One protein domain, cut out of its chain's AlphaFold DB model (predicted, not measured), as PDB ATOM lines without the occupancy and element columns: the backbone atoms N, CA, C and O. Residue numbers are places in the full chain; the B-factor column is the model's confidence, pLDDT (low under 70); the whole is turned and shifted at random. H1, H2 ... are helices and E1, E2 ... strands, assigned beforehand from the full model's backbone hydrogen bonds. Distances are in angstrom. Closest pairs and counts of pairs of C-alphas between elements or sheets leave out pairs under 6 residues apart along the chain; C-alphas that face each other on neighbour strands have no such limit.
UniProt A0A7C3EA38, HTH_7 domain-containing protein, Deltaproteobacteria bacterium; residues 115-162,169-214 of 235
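AT A GLANCE: This is residues 115 to 162 and 169 to 214 of the 235 residues of the protein "HTH_7 domain-containing protein" of Deltaproteobacteria bacterium (UniProt A0A7C3EA38). Two small three-stranded sheets, E1 E4 E5 and E2 E3 E6, follow each other along the longest axis, joined where E1 runs on into E2. H1 lies at one end of the first sheet and only grazes it, a long loop of residues 130 to 146 lies beyond E1, and the short H2 grazes both sheets. The printed part has 94 residues, in the order H1 E1 E2 E3 E4 E5 E6 H2, of mixed class. The first sheet is mixed, in the order E1 E4 E5; the second is antiparallel throughout, in the order E2 E3 E6. The whole is compact, with a radius of gyration of the C-alphas of 13.8 A and spans of 44 by 30 by 24 A.

IN THESE COORDINATES: Find C-alpha 115 at (35.435, 85.935, 49.222); from there H1, residues 115 to 129, runs 21.2 A. After the loop, find C-alpha 147 at (19.353, 84.123, 65.852), where E1, residues 147 to 152, begins its 15.8 A. E2 is residues 155 to 159, 11.9 A. Past the cut, E3 is residues 169 to 175, 19.5 A. Then come E4, residues 181 to 185, 13.1 A; E5, residues 191 to 194, 9.6 A; and E6, residues 203 to 208, 16.8 A. H2, residues 209 to 212, 4.8 A, ends at C-alpha 212 (34.366, 101.571, 59.598).

HOW THE PARTS SIT: In the first sheet look at inner strand E4. E1 is parallel to it at 29 degrees, with N 150 and O 181 2.9 A apart, within hydrogen-bond range. E5 forms a hairpin with E4, antiparallel at 149 degrees, with N 184 and O 192 at 2.9 A. H1 only grazes this sheet, with residues 116 to 123; the closest C-alphas of H1 and E5 are Phe 123 and Tyr 191, 7.6 A apart. E1 runs on into E2 at 57 degrees. In the second, strongly twisted sheet, E2 and E3 are antiparallel at 139 degrees, with N 158 and O 170 at 3.0 A, and E3 and E6 at 152 degrees, with N 171 and O 207 at 2.8 A. H2 only grazes this sheet; the closest C-alphas of E3 and H2 are Tyr 170 and Val 209, 5.3 A apart. H1 has every O i to N i+4 pair within hydrogen-bond range; H2 is too short for such a pair.

THE WHOLE: The C-alphas farthest apart are Ala 137 and Gln 162, 44.6 A. Residues 163 to 168 are not printed, and C-alphas 162 and 169 are 12.4 A apart. The link H1 to E1 is long. Mean pLDDT of the printed part is 73.9; 28 residues are under 70, among them 154 to 162 and 194 to 203.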
ATOM      1  N   ASP A 115      34.809  85.195  48.120       81.06
ATOM      2  CA  ASP A 115      35.435  85.935  49.222       81.06
ATOM      3  C   ASP A 115      34.446  86.340  50.317       81.06
ATOM      4  O   ASP A 115      34.764  86.162  51.493       81.06
ATOM      5  N   MET A 116      33.207  86.699  49.951       76.81
ATOM      6  CA  MET A 116      32.104  86.870  50.910       76.81
ATOM      7  C   MET A 116      31.914  85.612  51.763       76.81
ATOM      8  O   MET A 116      31.736  85.664  52.976       76.81
ATOM      9  N   GLY A 117      31.939  84.446  51.119       83.75
ATOM     10  CA  GLY A 117      31.801  83.158  51.780       83.75
ATOM     11  C   GLY A 117      32.878  82.919  52.830       83.75
ATOM     12  O   GLY A 117      32.582  82.608  53.983       83.75
ATOM     13  N   LYS A 118      34.138  83.120  52.437       85.88
ATOM     14  CA  LYS A 118      35.299  83.000  53.331       85.88
ATOM     15  C   LYS A 118      35.211  83.981  54.495       85.88
ATOM     16  O   LYS A 118      35.530  83.607  55.621       85.88
ATOM     17  N   ALA A 119      34.779  85.211  54.236       79.25
ATOM     18  CA  ALA A 119      34.616  86.244  55.243       79.25
ATOM     19  C   ALA A 119      33.567  85.852  56.298       79.25
ATOM     20  O   ALA A 119      33.852  85.815  57.498       79.25
ATOM     21  N   ILE A 120      32.392  85.404  55.845       83.81
ATOM     22  CA  ILE A 120      31.342  84.861  56.713       83.81
ATOM     23  C   ILE A 120      31.878  83.707  57.569       83.81
ATOM     24  O   ILE A 120      31.655  83.679  58.778       83.81
ATOM     25  N   VAL A 121      32.611  82.767  56.969       89.38
ATOM     26  CA  VAL A 121      33.185  81.636  57.711       89.38
ATOM     27  C   VAL A 121      34.173  82.109  58.776       89.38
ATOM     28  O   VAL A 121      34.097  81.631  59.904       89.38
ATOM     29  N   ARG A 122      35.049  83.080  58.476       86.19
ATOM     30  CA  ARG A 122      35.966  83.658  59.479       86.19
ATOM     31  C   ARG A 122      35.204  84.243  60.663       86.19
ATOM     32  O   ARG A 122      35.562  83.951  61.801       86.19
ATOM     33  N   PHE A 123      34.149  85.017  60.401       84.81
ATOM     34  CA  PHE A 123      33.292  85.570  61.450       84.81
ATOM     35  C   PHE A 123      32.677  84.463  62.319       84.81
ATOM     36  O   PHE A 123      32.783  84.512  63.540       84.81
ATOM     37  N   LEU A 124      32.080  83.441  61.700       88.12
ATOM     38  CA  LEU A 124      31.412  82.351  62.417       88.12
ATOM     39  C   LEU A 124      32.387  81.500  63.245       88.12
ATOM     40  O   LEU A 124      32.069  81.120  64.368       88.12
ATOM     41  N   VAL A 125      33.593  81.240  62.733       89.50
ATOM     42  CA  VAL A 125      34.656  80.561  63.493       89.50
ATOM     43  C   VAL A 125      35.088  81.409  64.689       89.50
ATOM     44  O   VAL A 125      35.316  80.883  65.777       89.50
ATOM     45  N   GLN A 126      35.184  82.728  64.516       84.50
ATOM     46  CA  GLN A 126      35.509  83.625  65.618       84.50
ATOM     47  C   GLN A 126      34.383  83.651  66.665       84.50
ATOM     48  O   GLN A 126      34.670  83.540  67.851       84.50
ATOM     49  N   ALA A 127      33.116  83.683  66.242       82.00
ATOM     50  CA  ALA A 127      31.954  83.569  67.124       82.00
ATOM     51  C   ALA A 127      31.985  82.284  67.973       82.00
ATOM     52  O   ALA A 127      31.793  82.350  69.186       82.00
ATOM     53  N   GLN A 128      32.320  81.133  67.373       87.88
ATOM     54  CA  GLN A 128      32.498  79.880  68.121       87.88
ATOM     55  C   GLN A 128      33.605  79.985  69.180       87.88
ATOM     56  O   GLN A 128      33.427  79.519  70.302       87.88
ATOM     57  N   ARG A 129      34.734  80.635  68.861       85.06
ATOM     58  CA  ARG A 129      35.836  80.860  69.820       85.06
ATOM     59  C   ARG A 129      35.440  81.761  70.990       85.06
ATOM     60  O   ARG A 129      36.013  81.634  72.063       85.06
ATOM     61  N   HIS A 130      34.455  82.634  70.794       80.62
ATOM     62  CA  HIS A 130      33.854  83.445  71.855       80.62
ATOM     63  C   HIS A 130      32.769  82.699  72.655       80.62
ATOM     64  O   HIS A 130      32.096  83.305  73.486       80.62
ATOM     65  N   GLY A 131      32.606  81.390  72.433       81.62
ATOM     66  CA  GLY A 131      31.667  80.545  73.172       81.62
ATOM     67  C   GLY A 131      30.229  80.619  72.664       81.62
ATOM     68  O   GLY A 131      29.318  80.167  73.354       81.62
ATOM     69  N   TRP A 132      29.993  81.191  71.482       83.31
ATOM     70  CA  TRP A 132      28.653  81.244  70.905       83.31
ATOM     71  C   TRP A 132      28.321  79.957  70.153       83.31
ATOM     72  O   TRP A 132      29.156  79.380  69.451       83.31
ATOM     73  N   VAL A 133      27.065  79.530  70.264       87.81
ATOM     74  CA  VAL A 133      26.514  78.414  69.498       87.81
ATOM     75  C   VAL A 133      26.344  78.872  68.059       87.81
ATOM     76  O   VAL A 133      25.740  79.912  67.806       87.81
ATOM     77  N   VAL A 134      26.874  78.114  67.105       89.88
ATOM     78  CA  VAL A 134      26.794  78.445  65.682       89.88
ATOM     79  C   VAL A 134      26.163  77.291  64.926       89.88
ATOM     80  O   VAL A 134      26.723  76.197  64.892       89.88
ATOM     81  N   ASP A 135      25.047  77.574  64.258       91.12
ATOM     82  CA  ASP A 135      24.349  76.612  63.413       91.12
ATOM     83  C   ASP A 135      24.511  76.991  61.946       91.12
ATOM     84  O   ASP A 135      24.110  78.073  61.499       91.12
ATOM     85  N   VAL A 136      25.074  76.069  61.172       93.88
ATOM     86  CA  VAL A 136      25.262  76.229  59.731       93.88
ATOM     87  C   VAL A 136      24.636  75.043  59.018       93.88
ATOM     88  O   VAL A 136      24.842  73.891  59.390       93.88
ATOM     89  N   ALA A 137      23.867  75.322  57.971       92.12
ATOM     90  CA  ALA A 137      23.292  74.300  57.114       92.12
ATOM     91  C   ALA A 137      23.193  74.814  55.673       92.12
ATOM     92  O   ALA A 137      23.005  76.015  55.450       92.12
ATOM     93  N   PRO A 138      23.298  73.924  54.674       90.06
ATOM     94  CA  PRO A 138      23.190  74.315  53.279       90.06
ATOM     95  C   PRO A 138      21.807  74.912  53.003       90.06
ATOM     96  O   PRO A 138      20.796  74.451  53.534       90.06
ATOM     97  N   ARG A 139      21.770  75.954  52.161       87.25
ATOM     98  CA  ARG A 139      20.558  76.717  51.784       87.25
ATOM     99  C   ARG A 139      19.818  77.397  52.946       87.25
ATOM    100  O   ARG A 139      18.808  78.051  52.711       87.25
ATOM    101  N   GLN A 140      20.322  77.297  54.174       86.94
ATOM    102  CA  GLN A 140      19.809  78.025  55.329       86.94
ATOM    103  C   GLN A 140      20.747  79.178  55.671       86.94
ATOM    104  O   GLN A 140      21.939  79.163  55.357       86.94
ATOM    105  N   ARG A 141      20.192  80.218  56.291       86.56
ATOM    106  CA  ARG A 141      21.011  81.300  56.835       86.56
ATOM    107  C   ARG A 141      21.741  80.782  58.074       86.56
ATOM    108  O   ARG A 141      21.084  80.138  58.894       86.56
ATOM    109  N   PRO A 142      23.045  81.068  58.224       90.38
ATOM    110  CA  PRO A 142      23.752  80.785  59.462       90.38
ATOM    111  C   PRO A 142      23.039  81.429  60.648       90.38
ATOM    112  O   PRO A 142      22.518  82.546  60.529       90.38
ATOM    113  N   ARG A 143      23.020  80.726  61.777       87.56
ATOM    114  CA  ARG A 143      22.498  81.239  63.042       87.56
ATOM    115  C   ARG A 143      23.607  81.279  64.075       87.56
ATOM    116  O   ARG A 143      24.499  80.434  64.068       87.56
ATOM    117  N   VAL A 144      23.519  82.253  64.965       84.56
ATOM    118  CA  VAL A 144      24.360  82.353  66.157       84.56
ATOM    119  C   VAL A 144      23.416  82.428  67.346       84.56
ATOM    120  O   VAL A 144      22.509  83.258  67.343       84.56
ATOM    121  N   ASN A 145      23.563  81.525  68.315       82.44
ATOM    122  CA  ASN A 145      22.676  81.372  69.472       82.44
ATOM    123  C   ASN A 145      21.185  81.384  69.068       82.44
ATOM    124  O   ASN A 145      20.370  82.095  69.651       82.44
ATOM    125  N   GLY A 146      20.842  80.662  67.995       79.75
ATOM    126  CA  GLY A 146      19.484  80.584  67.447       79.75
ATOM    127  C   GLY A 146      19.032  81.777  66.589       79.75
ATOM    128  O   GLY A 146      18.086  81.628  65.808       79.75
ATOM    129  N   VAL A 147      19.718  82.924  66.627       80.00
ATOM    130  CA  VAL A 147      19.353  84.123  65.852       80.00
ATOM    131  C   VAL A 147      19.890  84.023  64.419       80.00
ATOM    132  O   VAL A 147      21.095  83.835  64.234       80.00
ATOM    133  N   PRO A 148      19.042  84.152  63.381       82.12
ATOM    134  CA  PRO A 148      19.488  84.138  61.992       82.12
ATOM    135  C   PRO A 148      20.257  85.411  61.633       82.12
ATOM    136  O   PRO A 148      19.842  86.526  61.955       82.12
ATOM    137  N   LEU A 149      21.367  85.233  60.917       81.62
ATOM    138  CA  LEU A 149      22.231  86.334  60.511       81.62
ATOM    139  C   LEU A 149      21.838  86.929  59.158       81.62
ATOM    140  O   LEU A 149      21.451  86.234  58.204       81.62
ATOM    141  N   ALA A 150      22.027  88.240  59.064       80.12
ATOM    142  CA  ALA A 150      21.970  88.998  57.832       80.12
ATOM    143  C   ALA A 150      23.364  89.509  57.484       80.12
ATOM    144  O   ALA A 150      23.952  90.282  58.237       80.12
ATOM    145  N   PHE A 151      23.879  89.079  56.335       76.94
ATOM    146  CA  PHE A 151      25.153  89.561  55.819       76.94
ATOM    147  C   PHE A 151      24.892  90.641  54.783       76.94
ATOM    148  O   PHE A 151      24.216  90.396  53.779       76.94
ATOM    149  N   HIS A 152      25.413  91.833  55.048       74.69
ATOM    150  CA  HIS A 152      25.280  92.978  54.167       74.69
ATOM    151  C   HIS A 152      26.628  93.366  53.589       74.69
ATOM    152  O   HIS A 152      27.578  93.635  54.325       74.69
ATOM    153  N   TRP A 153      26.656  93.478  52.262       71.31
ATOM    154  CA  TRP A 153      27.696  94.234  51.589       71.31
ATOM    155  C   TRP A 153      27.365  95.721  51.694       71.31
ATOM    156  O   TRP A 153      26.257  96.129  51.320       71.31
ATOM    157  N   PRO A 154      28.282  96.543  52.212       67.06
ATOM    158  CA  PRO A 154      28.111  97.974  52.234       67.06
ATOM    159  C   PRO A 154      28.021  98.463  50.797       67.06
ATOM    160  O   PRO A 154      28.852  98.133  49.948       67.06
ATOM    161  N   LYS A 155      27.009  99.284  50.525       64.69
ATOM    162  CA  LYS A 155      27.007 100.064  49.293       64.69
ATOM    163  C   LYS A 155      28.164 101.057  49.352       64.69
ATOM    164  O   LYS A 155      28.470 101.575  50.431       64.69
ATOM    165  N   THR A 156      28.795 101.286  48.203       62.78
ATOM    166  CA  THR A 156      29.920 102.210  48.003       62.78
ATOM    167  C   THR A 156      29.725 103.488  48.812       62.78
ATOM    168  O   THR A 156      28.616 104.030  48.855       62.78
ATOM    169  N   ALA A 157      30.789 103.938  49.484       62.78
ATOM    170  CA  ALA A 157      30.715 105.074  50.390       62.78
ATOM    171  C   ALA A 157      30.154 106.298  49.654       62.78
ATOM    172  O   ALA A 157      30.745 106.760  48.678       62.78
ATOM    173  N   ARG A 158      29.009 106.819  50.105       62.44
ATOM    174  CA  ARG A 158      28.450 108.047  49.533       62.44
ATOM    175  C   ARG A 158      29.131 109.250  50.187       62.44
ATOM    176  O   ARG A 158      29.282 109.248  51.414       62.44
ATOM    177  N   PRO A 159      29.557 110.261  49.416       60.38
ATOM    178  CA  PRO A 159      29.889 111.556  49.992       60.38
ATOM    179  C   PRO A 159      28.618 112.160  50.605       60.38
ATOM    180  O   PRO A 159      27.553 112.120  49.986       60.38
ATOM    181  N   ALA A 160      28.700 112.673  51.833       57.16
ATOM    182  CA  ALA A 160      27.602 113.427  52.423       57.16
ATOM    183  C   ALA A 160      27.430 114.735  51.661       57.16
ATOM    184  O   ALA A 160      28.354 115.541  51.578       57.16
ATOM    185  N   GLY A 161      26.246 114.936  51.095       51.34
ATOM    186  CA  GLY A 161      25.881 116.179  50.444       51.34
ATOM    187  C   GLY A 161      24.454 116.548  50.803       51.34
ATOM    188  O   GLY A 161      23.534 115.994  50.218       51.34
ATOM    189  N   GLN A 162      24.310 117.451  51.775       43.84
ATOM    190  CA  GLN A 162      23.419 118.619  51.751       43.84
ATOM    191  C   GLN A 162      23.753 119.476  52.989       43.84
ATOM    192  O   GLN A 162      23.382 119.134  54.106       43.84
ATOM    193  N   HIS A 169      31.945 110.761  54.892       67.94
ATOM    194  CA  HIS A 169      31.634 109.632  54.010       67.94
ATOM    195  C   HIS A 169      30.953 108.533  54.821       67.94
ATOM    196  O   HIS A 169      31.381 108.264  55.949       67.94
ATOM    197  N   TYR A 170      29.947 107.868  54.247       73.56
ATOM    198  CA  TYR A 170      29.191 106.814  54.932       73.56
ATOM    199  C   TYR A 170      28.918 105.606  54.036       73.56
ATOM    200  O   TYR A 170      28.684 105.754  52.837       73.56
ATOM    201  N   PHE A 171      28.864 104.419  54.640       73.25
ATOM    202  CA  PHE A 171      28.354 103.197  54.021       73.25
ATOM    203  C   PHE A 171      26.858 103.055  54.284       73.25
ATOM    204  O   PHE A 171      26.420 103.169  55.425       73.25
ATOM    205  N   HIS A 172      26.077 102.783  53.240       74.25
ATOM    206  CA  HIS A 172      24.629 102.585  53.344       74.25
ATOM    207  C   HIS A 172      24.294 101.099  53.489       74.25
ATOM    208  O   HIS A 172      24.681 100.289  52.642       74.25
ATOM    209  N   VAL A 173      23.542 100.755  54.536       73.94
ATOM    210  CA  VAL A 173      23.096  99.387  54.822       73.94
ATOM    211  C   VAL A 173      21.575  99.351  54.911       73.94
ATOM    212  O   VAL A 173      20.965 100.139  55.630       73.94
ATOM    213  N   ARG A 174      20.953  98.430  54.167       71.31
ATOM    214  CA  ARG A 174      19.497  98.239  54.142       71.31
ATOM    215  C   ARG A 174      19.100  97.095  55.068       71.31
ATOM    216  O   ARG A 174      19.511  95.968  54.833       71.31
ATOM    217  N   VAL A 175      18.228  97.370  56.028       70.00
ATOM    218  CA  VAL A 175      17.657  96.395  56.962       70.00
ATOM    219  C   VAL A 175      16.296  95.952  56.451       70.00
ATOM    220  O   VAL A 175      15.370  96.754  56.326       70.00
ATOM    221  N   THR A 176      16.171  94.666  56.146       68.00
ATOM    222  CA  THR A 176      14.935  94.081  55.612       68.00
ATOM    223  C   THR A 176      14.116  93.343  56.656       68.00
ATOM    224  O   THR A 176      12.943  93.094  56.407       68.00
ATOM    225  N   ARG A 177      14.705  92.996  57.804       69.62
ATOM    226  CA  ARG A 177      14.051  92.248  58.881       69.62
ATOM    227  C   ARG A 177      14.568  92.702  60.241       69.62
ATOM    228  O   ARG A 177      15.775  92.875  60.401       69.62
ATOM    229  N   ARG A 178      13.654  92.917  61.189       66.50
ATOM    230  CA  ARG A 178      13.954  93.470  62.524       66.50
ATOM    231  C   ARG A 178      14.521  92.427  63.485       66.50
ATOM    232  O   ARG A 178      15.250  92.772  64.399       66.50
ATOM    233  N   GLU A 179      14.198  91.158  63.260       70.25
ATOM    234  CA  GLU A 179      14.584  90.025  64.102       70.25
ATOM    235  C   GLU A 179      15.982  89.468  63.787       70.25
ATOM    236  O   GLU A 179      16.405  88.462  64.351       70.25
ATOM    237  N   TRP A 180      16.697  90.083  62.843       74.75
ATOM    238  CA  TRP A 180      17.995  89.612  62.372       74.75
ATOM    239  C   TRP A 180      19.139  90.366  63.030       74.75
ATOM    240  O   TRP A 180      19.138  91.600  63.052       74.75
ATOM    241  N   LEU A 181      20.182  89.630  63.424       75.19
ATOM    242  CA  LEU A 181      21.467  90.253  63.711       75.19
ATOM    243  C   LEU A 181      22.128  90.678  62.392       75.19
ATOM    244  O   LEU A 181      22.335  89.858  61.492       75.19
ATOM    245  N   GLN A 182      22.480  91.958  62.303       75.00
ATOM    246  CA  GLN A 182      23.109  92.545  61.125       75.00
ATOM    247  C   GLN A 182      24.631  92.473  61.245       75.00
ATOM    248  O   GLN A 182      25.219  93.072  62.149       75.00
ATOM    249  N   VAL A 183      25.260  91.771  60.305       76.44
ATOM    250  CA  VAL A 183      26.712  91.724  60.135       76.44
ATOM    251  C   VAL A 183      27.056  92.403  58.814       76.44
ATOM    252  O   VAL A 183      26.589  91.997  57.748       76.44
ATOM    253  N   VAL A 184      27.868  93.454  58.880       75.94
ATOM    254  CA  VAL A 184      28.280  94.234  57.706       75.94
ATOM    255  C   VAL A 184      29.754  93.987  57.432       75.94
ATOM    256  O   VAL A 184      30.585  94.249  58.299       75.94
ATOM    257  N   GLU A 185      30.074  93.501  56.234       75.62
ATOM    258  CA  GLU A 185      31.453  93.257  55.796       75.62
ATOM    259  C   GLU A 185      32.023  94.503  55.122       75.62
ATOM    260  O   GLU A 185      31.619  94.877  54.032       75.62
ATOM    261  N   LEU A 186      32.968  95.179  55.760       76.00
ATOM    262  CA  LEU A 186      33.549  96.400  55.212       76.00
ATOM    263  C   LEU A 186      34.594  96.104  54.128       76.00
ATOM    264  O   LEU A 186      35.231  95.055  54.182       76.00
ATOM    265  N   PRO A 187      34.893  97.059  53.220       72.25
ATOM    266  CA  PRO A 187      35.965  96.900  52.226       72.25
ATOM    267  C   PRO A 187      37.345  96.605  52.833       72.25
ATOM    268  O   PRO A 187      38.237  96.106  52.161       72.25
ATOM    269  N   THR A 188      37.527  96.914  54.118       71.38
ATOM    270  CA  THR A 188      38.728  96.600  54.902       71.38
ATOM    271  C   THR A 188      38.786  95.143  55.384       71.38
ATOM    272  O   THR A 188      39.715  94.783  56.100       71.38
ATOM    273  N   GLY A 189      37.786  94.315  55.065       70.12
ATOM    274  CA  GLY A 189      37.646  92.940  55.553       70.12
ATOM    275  C   GLY A 189      37.226  92.834  57.024       70.12
ATOM    276  O   GLY A 189      37.321  91.759  57.615       70.12
ATOM    277  N   ARG A 190      36.800  93.944  57.641       73.81
ATOM    278  CA  ARG A 190      36.336  93.990  59.037       73.81
ATOM    279  C   ARG A 190      34.815  93.887  59.118       73.81
ATOM    280  O   ARG A 190      34.122  94.390  58.238       73.81
ATOM    281  N   TYR A 191      34.304  93.311  60.205       74.94
ATOM    282  CA  TYR A 191      32.868  93.113  60.418       74.94
ATOM    283  C   TYR A 191      32.324  94.089  61.453       74.94
ATOM    284  O   TYR A 191      32.814  94.135  62.579       74.94
ATOM    285  N   VAL A 192      31.288  94.840  61.093       71.81
ATOM    286  CA  VAL A 192      30.519  95.640  62.054       71.81
ATOM    287  C   VAL A 192      29.291  94.835  62.448       71.81
ATOM    288  O   VAL A 192      28.556  94.367  61.577       71.81
ATOM    289  N   ILE A 193      29.067  94.694  63.753       71.38
ATOM    290  CA  ILE A 193      27.865  94.076  64.306       71.38
ATOM    291  C   ILE A 193      27.012  95.206  64.867       71.38
ATOM    292  O   ILE A 193      27.462  95.945  65.740       71.38
ATOM    293  N   TRP A 194      25.812  95.383  64.329       64.06
ATOM    294  CA  TRP A 194      24.959  96.514  64.677       64.06
ATOM    295  C   TRP A 194      23.593  96.013  65.140       64.06
ATOM    296  O   TRP A 194      22.875  95.344  64.396       64.06
ATOM    297  N   LEU A 195      23.254  96.359  66.379       62.03
ATOM    298  CA  LEU A 195      21.921  96.267  66.968       62.03
ATOM    299  C   LEU A 195      21.563  97.689  67.407       62.03
ATOM    300  O   LEU A 195      21.743  98.028  68.575       62.03
ATOM    301  N   PRO A 196      21.151  98.582  66.495       43.69
ATOM    302  CA  PRO A 196      20.630  99.854  66.952       43.69
ATOM    303  C   PRO A 196      19.335  99.543  67.695       43.69
ATOM    304  O   PRO A 196      18.508  98.771  67.196       43.69
ATOM    305  N   GLY A 197      19.163 100.141  68.872       51.91
ATOM    306  CA  GLY A 197      17.890 100.119  69.581       51.91
ATOM    307  C   GLY A 197      16.726 100.356  68.618       51.91
ATOM    308  O   GLY A 197      16.850 101.132  67.671       51.91
ATOM    309  N   THR A 198      15.650  99.596  68.834       46.88
ATOM    310  CA  THR A 198      14.357  99.642  68.133       46.88
ATOM    311  C   THR A 198      14.382 100.383  66.793       46.88
ATOM    312  O   THR A 198      13.766 101.440  66.649       46.88
ATOM    313  N   LEU A 199      15.042  99.819  65.772       52.12
ATOM    314  CA  LEU A 199      14.621 100.112  64.402       52.12
ATOM    315  C   LEU A 199      13.194  99.572  64.291       52.12
ATOM    316  O   LEU A 199      12.967  98.386  64.061       52.12
ATOM    317  N   SER A 200      12.227 100.454  64.540       50.00
ATOM    318  CA  SER A 200      10.802 100.132  64.615       50.00
ATOM    319  C   SER A 200      10.267  99.571  63.294       50.00
ATOM    320  O   SER A 200       9.210  98.939  63.276       50.00
ATOM    321  N   ARG A 201      11.011  99.744  62.189       53.50
ATOM    322  CA  ARG A 201      10.703  99.235  60.849       53.50
ATOM    323  C   ARG A 201      11.961  98.868  60.058       53.50
ATOM    324  O   ARG A 201      13.061  99.347  60.329       53.50
ATOM    325  N   THR A 202      11.761  98.054  59.021       61.66
ATOM    326  CA  THR A 202      12.701  97.893  57.903       61.66
ATOM    327  C   THR A 202      13.161  99.259  57.407       61.66
ATOM    328  O   THR A 202      12.327 100.128  57.153       61.66
ATOM    329  N   GLY A 203      14.466  99.462  57.269       66.50
ATOM    330  CA  GLY A 203      15.017 100.798  57.088       66.50
ATOM    331  C   GLY A 203      16.420 100.796  56.516       66.50
ATOM    332  O   GLY A 203      16.908  99.800  55.986       66.50
ATOM    333  N   SER A 204      17.061 101.950  56.580       70.31
ATOM    334  CA  SER A 204      18.431 102.149  56.129       70.31
ATOM    335  C   SER A 204      19.225 102.803  57.240       70.31
ATOM    336  O   SER A 204      18.725 103.734  57.862       70.31
ATOM    337  N   PHE A 205      20.447 102.342  57.473       68.94
ATOM    338  CA  PHE A 205      21.377 103.023  58.364       68.94
ATOM    339  C   PHE A 205      22.686 103.329  57.643       68.94
ATOM    340  O   PHE A 205      23.006 102.738  56.605       68.94
ATOM    341  N   TYR A 206      23.414 104.296  58.193       74.31
ATOM    342  CA  TYR A 206      24.635 104.837  57.619       74.31
ATOM    343  C   TYR A 206      25.786 104.628  58.599       74.31
ATOM    344  O   TYR A 206      25.708 105.078  59.737       74.31
ATOM    345  N   ILE A 207      26.848 103.951  58.162       73.12
ATOM    346  CA  ILE A 207      28.062 103.736  58.961       73.12
ATOM    347  C   ILE A 207      29.116 104.751  58.508       73.12
ATOM    348  O   ILE A 207      29.551 104.668  57.355       73.12
ATOM    349  N   PRO A 208      29.564 105.691  59.356       73.00
ATOM    350  CA  PRO A 208      30.637 106.616  59.003       73.00
ATOM    351  C   PRO A 208      31.921 105.870  58.612       73.00
ATOM    352  O   PRO A 208      32.345 104.932  59.285       73.00
ATOM    353  N   VAL A 209      32.621 106.322  57.569       74.19
ATOM    354  CA  VAL A 209      33.877 105.694  57.105       74.19
ATOM    355  C   VAL A 209      34.962 105.702  58.191       74.19
ATOM    356  O   VAL A 209      35.769 104.775  58.270       74.19
ATOM    357  N   ARG A 210      34.976 106.711  59.072       70.19
ATOM    358  CA  ARG A 210      35.896 106.753  60.223       70.19
ATOM    359  C   ARG A 210      35.612 105.634  61.234       70.19
ATOM    360  O   ARG A 210      36.554 105.034  61.745       70.19
ATOM    361  N   GLU A 211      34.345 105.307  61.476       64.75
ATOM    362  CA  GLU A 211      33.925 104.203  62.355       64.75
ATOM    363  C   GLU A 211      34.105 102.833  61.697       64.75
ATOM    364  O   GLU A 211      34.421 101.855  62.367       64.75
ATOM    365  N   ALA A 212      34.028 102.767  60.366       63.44
ATOM    366  CA  ALA A 212      34.366 101.571  59.598       63.44
ATOM    367  C   ALA A 212      35.850 101.172  59.729       63.44
ATOM    368  O   ALA A 212      36.226 100.010  59.558       63.44
ATOM    369  N   ARG A 213      36.721 102.119  60.095       63.44
ATOM    370  CA  ARG A 213      38.104 101.835  60.509       63.44
ATOM    371  C   ARG A 213      38.221 101.427  61.985       63.44
ATOM    372  O   ARG A 213      39.336 101.198  62.443       63.44
ATOM    373  N   LYS A 214      37.117 101.293  62.726       60.59
ATOM    374  CA  LYS A 214      37.068 100.885  64.141       60.59
ATOM    375  C   LYS A 214      36.092  99.734  64.504       60.59
ATOM    376  O   LYS A 214      35.528  99.787  65.595       60.59
TER     377      LYS A 214